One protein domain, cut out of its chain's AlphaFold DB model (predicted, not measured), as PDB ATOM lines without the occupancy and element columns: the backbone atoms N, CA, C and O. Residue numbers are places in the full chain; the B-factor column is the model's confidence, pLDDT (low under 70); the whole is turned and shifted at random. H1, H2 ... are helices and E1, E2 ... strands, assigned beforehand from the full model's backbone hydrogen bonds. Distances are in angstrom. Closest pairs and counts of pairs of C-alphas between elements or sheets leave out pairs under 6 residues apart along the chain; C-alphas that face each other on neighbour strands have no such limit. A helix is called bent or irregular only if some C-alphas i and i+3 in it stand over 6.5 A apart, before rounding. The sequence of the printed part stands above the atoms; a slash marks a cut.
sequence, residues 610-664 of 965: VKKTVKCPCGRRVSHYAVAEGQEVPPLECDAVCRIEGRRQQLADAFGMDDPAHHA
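What this domain is: This is residues 610 to 664 of the 965 residues of an uncharacterized protein of Chlorella variabilis (UniProt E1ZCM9). A narrow two-stranded hairpin, E1 and E2, makes one end of a rod-shaped domain, and a single helix, H1, lies toward the other end. After the hairpin, residues 629 to 639 turn back along it to reach H1, and beyond H1 the last ten residues, 655 to 664, form a tail with no named element that folds back at the far end. The printed part has 55 residues with two named strands and one named helix, in the order E1, E2, H1. The sheet has the order E1, E2 and is antiparallel, and the class is mixed, helices and strands. The whole is only just extended, close to loose, with a radius of gyration of the C-alphas of 15.3 A, and the C-alphas span 46 by 16 by 15 A.

Where its parts are: E1 is residues 610 to 615 and begins at C-alpha 610, printed at (90.973, 119.327, 129.946); it is 16.1 A from first to last C-alpha. E2, residues 622 to 628, is the longest strand by residues, with 7, and measures 19.1 A; its last C-alpha, 628, is at (85.528, 120.434, 132.039). H1 is residues 640 to 654, 21.0 A from first to last C-alpha, and ends at C-alpha 654, at (116.922, 149.312, 123.597). H1 is neither bent nor irregular.

How they stand to each other: E1 and E2 form a hairpin of antiparallel neighbour strands, with 150 degrees between their N-to-C directions. The C-alphas of Lys 615 and Val 622 face each other at 4.5 A, and those of Val 610 and Val 627 face each other at 5.4 A. Across the pair, N 610 and O 627 are within hydrogen-bond range at 2.8 A, and so are N 623 and O 614 at 2.9 A. The link from E1 to E2, with 6 residues between them, is short. The link from E2 to H1, with 11 residues between them, is long. E1 and H1 are apart, with no C-alpha of the one within 8 A of the other. In H1 every O i to N i+4 pair is within hydrogen-bond range.

The domain as a whole: The two C-alphas farthest apart are those of Gly 630 and His 663, at 46.7 A, and the first and last printed C-alphas, of Val 610 and Ala 664, are 40.6 A apart. The printed part has no cut. The mean pLDDT of the printed part is 73.6, and 13 residues are under 70: residues 629 to 630, residue 632 and residues 655 to 664.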
ATOM      1  N   VAL A 610      90.017 118.953 130.990       77.75
ATOM      2  CA  VAL A 610      90.973 119.327 129.946       77.75
ATOM      3  C   VAL A 610      91.874 120.452 130.459       77.75
ATOM      4  O   VAL A 610      91.405 121.447 131.017       77.75
ATOM      5  N   LYS A 611      93.190 120.319 130.253       79.38
ATOM      6  CA  LYS A 611      94.175 121.358 130.586       79.38
ATOM      7  C   LYS A 611      94.138 122.476 129.535       79.38
ATOM      8  O   LYS A 611      94.835 122.403 128.524       79.38
ATOM      9  N   LYS A 612      93.373 123.538 129.789       81.75
ATOM     10  CA  LYS A 612      93.378 124.763 128.975       81.75
ATOM     11  C   LYS A 612      94.517 125.684 129.424       81.75
ATOM     12  O   LYS A 612      94.699 125.928 130.618       81.75
ATOM     13  N   THR A 613      95.311 126.184 128.478       83.25
ATOM     14  CA  THR A 613      96.456 127.064 128.762       83.25
ATOM     15  C   THR A 613      96.165 128.477 128.265       83.25
ATOM     16  O   THR A 613      95.908 128.689 127.085       83.25
ATOM     17  N   VAL A 614      96.164 129.454 129.175       83.19
ATOM     18  CA  VAL A 614      95.863 130.858 128.846       83.19
ATOM     19  C   VAL A 614      97.139 131.674 128.988       83.19
ATOM     20  O   VAL A 614      97.822 131.593 130.012       83.19
ATOM     21  N   LYS A 615      97.470 132.451 127.956       82.81
ATOM     22  CA  LYS A 615      98.600 133.386 127.957       82.81
ATOM     23  C   LYS A 615      98.110 134.808 128.216       82.81
ATOM     24  O   LYS A 615      97.000 135.169 127.837       82.81
ATOM     25  N   CYS A 616      98.964 135.615 128.831       82.81
ATOM     26  CA  CYS A 616      98.751 137.056 128.965       82.81
ATOM     27  C   CYS A 616      98.855 137.761 127.604       82.81
ATOM     28  O   CYS A 616      99.689 137.341 126.798       82.81
ATOM     29  N   PRO A 617      98.192 138.913 127.391       75.69
ATOM     30  CA  PRO A 617      98.528 139.834 126.301       75.69
ATOM     31  C   PRO A 617     100.020 140.218 126.238       75.69
ATOM     32  O   PRO A 617     100.546 140.459 125.160       75.69
ATOM     33  N   CYS A 618     100.737 140.214 127.373       74.62
ATOM     34  CA  CYS A 618     102.191 140.431 127.415       74.62
ATOM     35  C   CYS A 618     103.036 139.222 126.947       74.62
ATOM     36  O   CYS A 618     104.263 139.297 127.003       74.62
ATOM     37  N   GLY A 619     102.423 138.084 126.591       75.31
ATOM     38  CA  GLY A 619     103.064 136.813 126.209       75.31
ATOM     39  C   GLY A 619     103.787 136.059 127.340       75.31
ATOM     40  O   GLY A 619     103.766 134.832 127.378       75.31
ATOM     41  N   ARG A 620     104.386 136.794 128.285       71.62
ATOM     42  CA  ARG A 620     105.357 136.318 129.291       71.62
ATOM     43  C   ARG A 620     104.763 135.505 130.447       71.62
ATOM     44  O   ARG A 620     105.493 134.760 131.088       71.62
ATOM     45  N   ARG A 621     103.461 135.631 130.735       77.56
ATOM     46  CA  ARG A 621     102.768 134.771 131.716       77.56
ATOM     47  C   ARG A 621     101.910 133.741 131.003       77.56
ATOM     48  O   ARG A 621     101.120 134.096 130.128       77.56
ATOM     49  N   VAL A 622     102.015 132.496 131.456       85.94
ATOM     50  CA  VAL A 622     101.159 131.378 131.055       85.94
ATOM     51  C   VAL A 622     100.534 130.792 132.314       85.94
ATOM     52  O   VAL A 622     101.243 130.485 133.266       85.94
ATOM     53  N   SER A 623      99.215 130.632 132.312       77.25
ATOM     54  CA  SER A 623      98.472 129.929 133.358       77.25
ATOM     55  C   SER A 623      97.872 128.634 132.802       77.25
ATOM     56  O   SER A 623      97.725 128.452 131.587       77.25
ATOM     57  N   HIS A 624      97.579 127.690 133.689       82.19
ATOM     58  CA  HIS A 624      97.120 126.344 133.360       82.19
ATOM     59  C   HIS A 624      95.877 126.020 134.185       82.19
ATOM     60  O   HIS A 624      95.971 125.823 135.393       82.19
ATOM     61  N   TYR A 625      94.725 125.938 133.525       79.06
ATOM     62  CA  TYR A 625      93.441 125.667 134.161       79.06
ATOM     63  C   TYR A 625      92.965 124.269 133.761       79.06
ATOM     64  O   TYR A 625      92.908 123.947 132.574       79.06
ATOM     65  N   ALA A 626      92.625 123.434 134.742       78.75
ATOM     66  CA  ALA A 626      91.955 122.157 134.514       78.75
ATOM     67  C   ALA A 626      90.441 122.400 134.547       78.75
ATOM     68  O   ALA A 626      89.900 122.759 135.591       78.75
ATOM     69  N   VAL A 627      89.776 122.276 133.398       79.12
ATOM     70  CA  VAL A 627      88.380 122.702 133.208       79.12
ATOM     71  C   VAL A 627      87.626 121.645 132.407       79.12
ATOM     72  O   VAL A 627      88.192 121.042 131.496       79.12
ATOM     73  N   ALA A 628      86.363 121.397 132.751       73.81
ATOM     74  CA  ALA A 628      85.528 120.434 132.039       73.81
ATOM     75  C   ALA A 628      85.285 120.858 130.577       73.81
ATOM     76  O   ALA A 628      85.331 122.043 130.228       73.81
ATOM     77  N   GLU A 629      85.016 119.880 129.714       61.78
ATOM     78  CA  GLU A 629      84.679 120.129 128.312       61.78
ATOM     79  C   GLU A 629      83.476 121.086 128.192       61.78
ATOM     80  O   GLU A 629      82.479 120.959 128.897       61.78
ATOM     81  N   GLY A 630      83.602 122.094 127.321       66.94
ATOM     82  CA  GLY A 630      82.599 123.147 127.115       66.94
ATOM     83  C   GLY A 630      82.766 124.429 127.948       66.94
ATOM     84  O   GLY A 630      82.401 125.492 127.458       66.94
ATOM     85  N   GLN A 631      83.366 124.403 129.145       71.12
ATOM     86  CA  GLN A 631      83.470 125.612 129.982       71.12
ATOM     87  C   GLN A 631      84.644 126.522 129.562       71.12
ATOM     88  O   GLN A 631      85.777 126.062 129.377       71.12
ATOM     89  N   GLU A 632      84.387 127.822 129.407       64.88
ATOM     90  CA  GLU A 632      85.393 128.832 129.042       64.88
ATOM     91  C   GLU A 632      86.235 129.302 130.240       64.88
ATOM     92  O   GLU A 632      85.880 129.098 131.402       64.88
ATOM     93  N   VAL A 633      87.392 129.904 129.951       72.56
ATOM     94  CA  VAL A 633      88.392 130.318 130.947       72.56
ATOM     95  C   VAL A 633      88.596 131.829 130.843       72.56
ATOM     96  O   VAL A 633      88.787 132.311 129.725       72.56
ATOM     97  N   PRO A 634      88.586 132.589 131.956       75.19
ATOM     98  CA  PRO A 634      88.795 134.032 131.903       75.19
ATOM     99  C   PRO A 634      90.175 134.385 131.314       75.19
ATOM    100  O   PRO A 634      91.155 133.673 131.569       75.19
ATOM    101  N   PRO A 635      90.282 135.481 130.538       71.94
ATOM    102  CA  PRO A 635      91.549 135.927 129.970       71.94
ATOM    103  C   PRO A 635      92.531 136.323 131.079       71.94
ATOM    104  O   PRO A 635      92.164 136.968 132.060       71.94
ATOM    105  N   LEU A 636      93.802 135.941 130.924       80.50
ATOM    106  CA  LEU A 636      94.830 136.221 131.921       80.50
ATOM    107  C   LEU A 636      95.307 137.674 131.795       80.50
ATOM    108  O   LEU A 636      96.053 138.009 130.875       80.50
ATOM    109  N   GLU A 637      94.910 138.530 132.733       78.62
ATOM    110  CA  GLU A 637      95.432 139.894 132.811       78.62
ATOM    111  C   GLU A 637      96.915 139.941 133.211       78.62
ATOM    112  O   GLU A 637      97.486 139.010 133.789       78.62
ATOM    113  N   CYS A 638      97.567 141.058 132.880       82.06
ATOM    114  CA  CYS A 638      98.992 141.239 133.122       82.06
ATOM    115  C   CYS A 638      99.222 142.073 134.381       82.06
ATOM    116  O   CYS A 638      99.159 143.305 134.346       82.06
ATOM    117  N   ASP A 639      99.496 141.372 135.483       82.44
ATOM    118  CA  ASP A 639      99.862 141.909 136.796       82.44
ATOM    119  C   ASP A 639     101.022 142.915 136.719       82.44
ATOM    120  O   ASP A 639     101.816 142.918 135.769       82.44
ATOM    121  N   ALA A 640     101.189 143.701 137.788       75.25
ATOM    122  CA  ALA A 640     102.308 144.628 137.959       75.25
ATOM    123  C   ALA A 640     103.676 143.988 137.652       75.25
ATOM    124  O   ALA A 640     104.511 144.629 137.017       75.25
ATOM    125  N   VAL A 641     103.881 142.711 138.008       78.62
ATOM    126  CA  VAL A 641     105.128 141.982 137.725       78.62
ATOM    127  C   VAL A 641     105.375 141.835 136.218       78.62
ATOM    128  O   VAL A 641     106.446 142.229 135.769       78.62
ATOM    129  N   CYS A 642     104.399 141.408 135.392       81.94
ATOM    130  CA  CYS A 642     104.642 141.342 133.936       81.94
ATOM    131  C   CYS A 642     104.895 142.733 133.331       81.94
ATOM    132  O   CYS A 642     105.677 142.864 132.392       81.94
ATOM    133  N   ARG A 643     104.258 143.784 133.866       80.88
ATOM    134  CA  ARG A 643     104.482 145.164 133.398       80.88
ATOM    135  C   ARG A 643     105.899 145.654 133.731       80.88
ATOM    136  O   ARG A 643     106.498 146.357 132.920       80.88
ATOM    137  N   ILE A 644     106.448 145.252 134.879       78.00
ATOM    138  CA  ILE A 644     107.837 145.532 135.274       78.00
ATOM    139  C   ILE A 644     108.816 144.722 134.413       78.00
ATOM    140  O   ILE A 644     109.728 145.316 133.845       78.00
ATOM    141  N   GLU A 645     108.594 143.414 134.240       76.06
ATOM    142  CA  GLU A 645     109.415 142.543 133.379       76.06
ATOM    143  C   GLU A 645     109.453 143.047 131.931       76.06
ATOM    144  O   GLU A 645     110.514 143.157 131.320       76.06
ATOM    145  N   GLY A 646     108.285 143.411 131.389       80.31
ATOM    146  CA  GLY A 646     108.145 143.956 130.041       80.31
ATOM    147  C   GLY A 646     108.928 145.252 129.857       80.31
ATOM    148  O   GLY A 646     109.664 145.381 128.885       80.31
ATOM    149  N   ARG A 647     108.843 146.180 130.822       80.19
ATOM    150  CA  ARG A 647     109.604 147.435 130.782       80.19
ATOM    151  C   ARG A 647     111.107 147.221 130.976       80.19
ATOM    152  O   ARG A 647     111.894 147.936 130.366       80.19
ATOM    153  N   ARG A 648     111.517 146.257 131.809       73.25
ATOM    154  CA  ARG A 648     112.930 145.881 131.990       73.25
ATOM    155  C   ARG A 648     113.529 145.335 130.706       73.25
ATOM    156  O   ARG A 648     114.601 145.784 130.319       73.25
ATOM    157  N   GLN A 649     112.821 144.437 130.024       76.69
ATOM    158  CA  GLN A 649     113.314 143.890 128.768       76.69
ATOM    159  C   GLN A 649     113.287 144.928 127.644       76.69
ATOM    160  O   GLN A 649     114.312 145.107 127.018       76.69
ATOM    161  N   GLN A 650     112.231 145.740 127.497       79.88
ATOM    162  CA  GLN A 650     112.227 146.856 126.532       79.88
ATOM    163  C   GLN A 650     113.405 147.831 126.708       79.88
ATOM    164  O   GLN A 650     113.858 148.426 125.734       79.88
ATOM    165  N   LEU A 651     113.902 148.012 127.938       76.94
ATOM    166  CA  LEU A 651     115.123 148.779 128.195       76.94
ATOM    167  C   LEU A 651     116.386 147.992 127.822       76.94
ATOM    168  O   LEU A 651     117.287 148.572 127.231       76.94
ATOM    169  N   ALA A 652     116.459 146.696 128.134       73.56
ATOM    170  CA  ALA A 652     117.572 145.836 127.735       73.56
ATOM    171  C   ALA A 652     117.700 145.735 126.202       73.56
ATOM    172  O   ALA A 652     118.776 145.997 125.669       73.56
ATOM    173  N   ASP A 653     116.586 145.497 125.503       77.94
ATOM    174  CA  ASP A 653     116.462 145.493 124.042       77.94
ATOM    175  C   ASP A 653     116.951 146.834 123.450       77.94
ATOM    176  O   ASP A 653     117.756 146.860 122.522       77.94
ATOM    177  N   ALA A 654     116.527 147.966 124.032       73.88
ATOM    178  CA  ALA A 654     116.922 149.312 123.597       73.88
ATOM    179  C   ALA A 654     118.391 149.683 123.894       73.88
ATOM    180  O   ALA A 654     118.894 150.658 123.332       73.88
ATOM    181  N   PHE A 655     119.077 148.926 124.756       64.00
ATOM    182  CA  PHE A 655     120.509 149.064 125.041       64.00
ATOM    183  C   PHE A 655     121.357 147.914 124.467       64.00
ATOM    184  O   PHE A 655     122.564 147.896 124.698       64.00
ATOM    185  N   GLY A 656     120.763 146.974 123.719       69.19
ATOM    186  CA  GLY A 656     121.473 145.827 123.143       69.19
ATOM    187  C   GLY A 656     122.054 144.869 124.191       69.19
ATOM    188  O   GLY A 656     123.170 144.389 124.020       69.19
ATOM    189  N   MET A 657     121.339 144.640 125.298       63.97
ATOM    190  CA  MET A 657     121.767 143.750 126.384       63.97
ATOM    191  C   MET A 657     120.942 142.458 126.392       63.97
ATOM    192  O   MET A 657     119.776 142.479 126.785       63.97
ATOM    193  N   ASP A 658     121.556 141.331 126.030       56.56
ATOM    194  CA  ASP A 658     120.860 140.038 125.919       56.56
ATOM    195  C   ASP A 658     120.338 139.481 127.256       56.56
ATOM    196  O   ASP A 658     119.381 138.706 127.274       56.56
ATOM    197  N   ASP A 659     120.956 139.860 128.384       57.12
ATOM    198  CA  ASP A 659     120.736 139.200 129.676       57.12
ATOM    199  C   ASP A 659     120.510 140.197 130.842       57.12
ATOM    200  O   ASP A 659     121.459 140.628 131.513       57.12
ATOM    201  N   PRO A 660     119.247 140.594 131.122       54.69
ATOM    202  CA  PRO A 660     118.914 141.619 132.121       54.69
ATOM    203  C   PRO A 660     119.343 141.299 133.561       54.69
ATOM    204  O   PRO A 660     119.404 142.206 134.394       54.69
ATOM    205  N   ALA A 661     119.616 140.029 133.880       53.72
ATOM    206  CA  ALA A 661     119.997 139.596 135.224       53.72
ATOM    207  C   ALA A 661     121.471 139.898 135.556       53.72
ATOM    208  O   ALA A 661     121.783 140.263 136.693       53.72
ATOM    209  N   HIS A 662     122.375 139.804 134.575       50.22
ATOM    210  CA  HIS A 662     123.820 139.949 134.800       50.22
ATOM    211  C   HIS A 662     124.261 141.384 135.130       50.22
ATOM    212  O   HIS A 662     125.298 141.587 135.765       50.22
ATOM    213  N   HIS A 663     123.452 142.389 134.780       51.19
ATOM    214  CA  HIS A 663     123.762 143.809 134.990       51.19
ATOM    215  C   HIS A 663     122.950 144.474 136.114       51.19
ATOM    216  O   HIS A 663     122.785 145.695 136.135       51.19
ATOM    217  N   ALA A 664     122.509 143.696 137.111       51.59
ATOM    218  CA  ALA A 664     121.949 144.235 138.349       51.59
ATOM    219  C   ALA A 664     122.914 145.253 138.997       51.59
ATOM    220  O   ALA A 664     124.042 144.927 139.403       51.59
TER     221      ALA A 664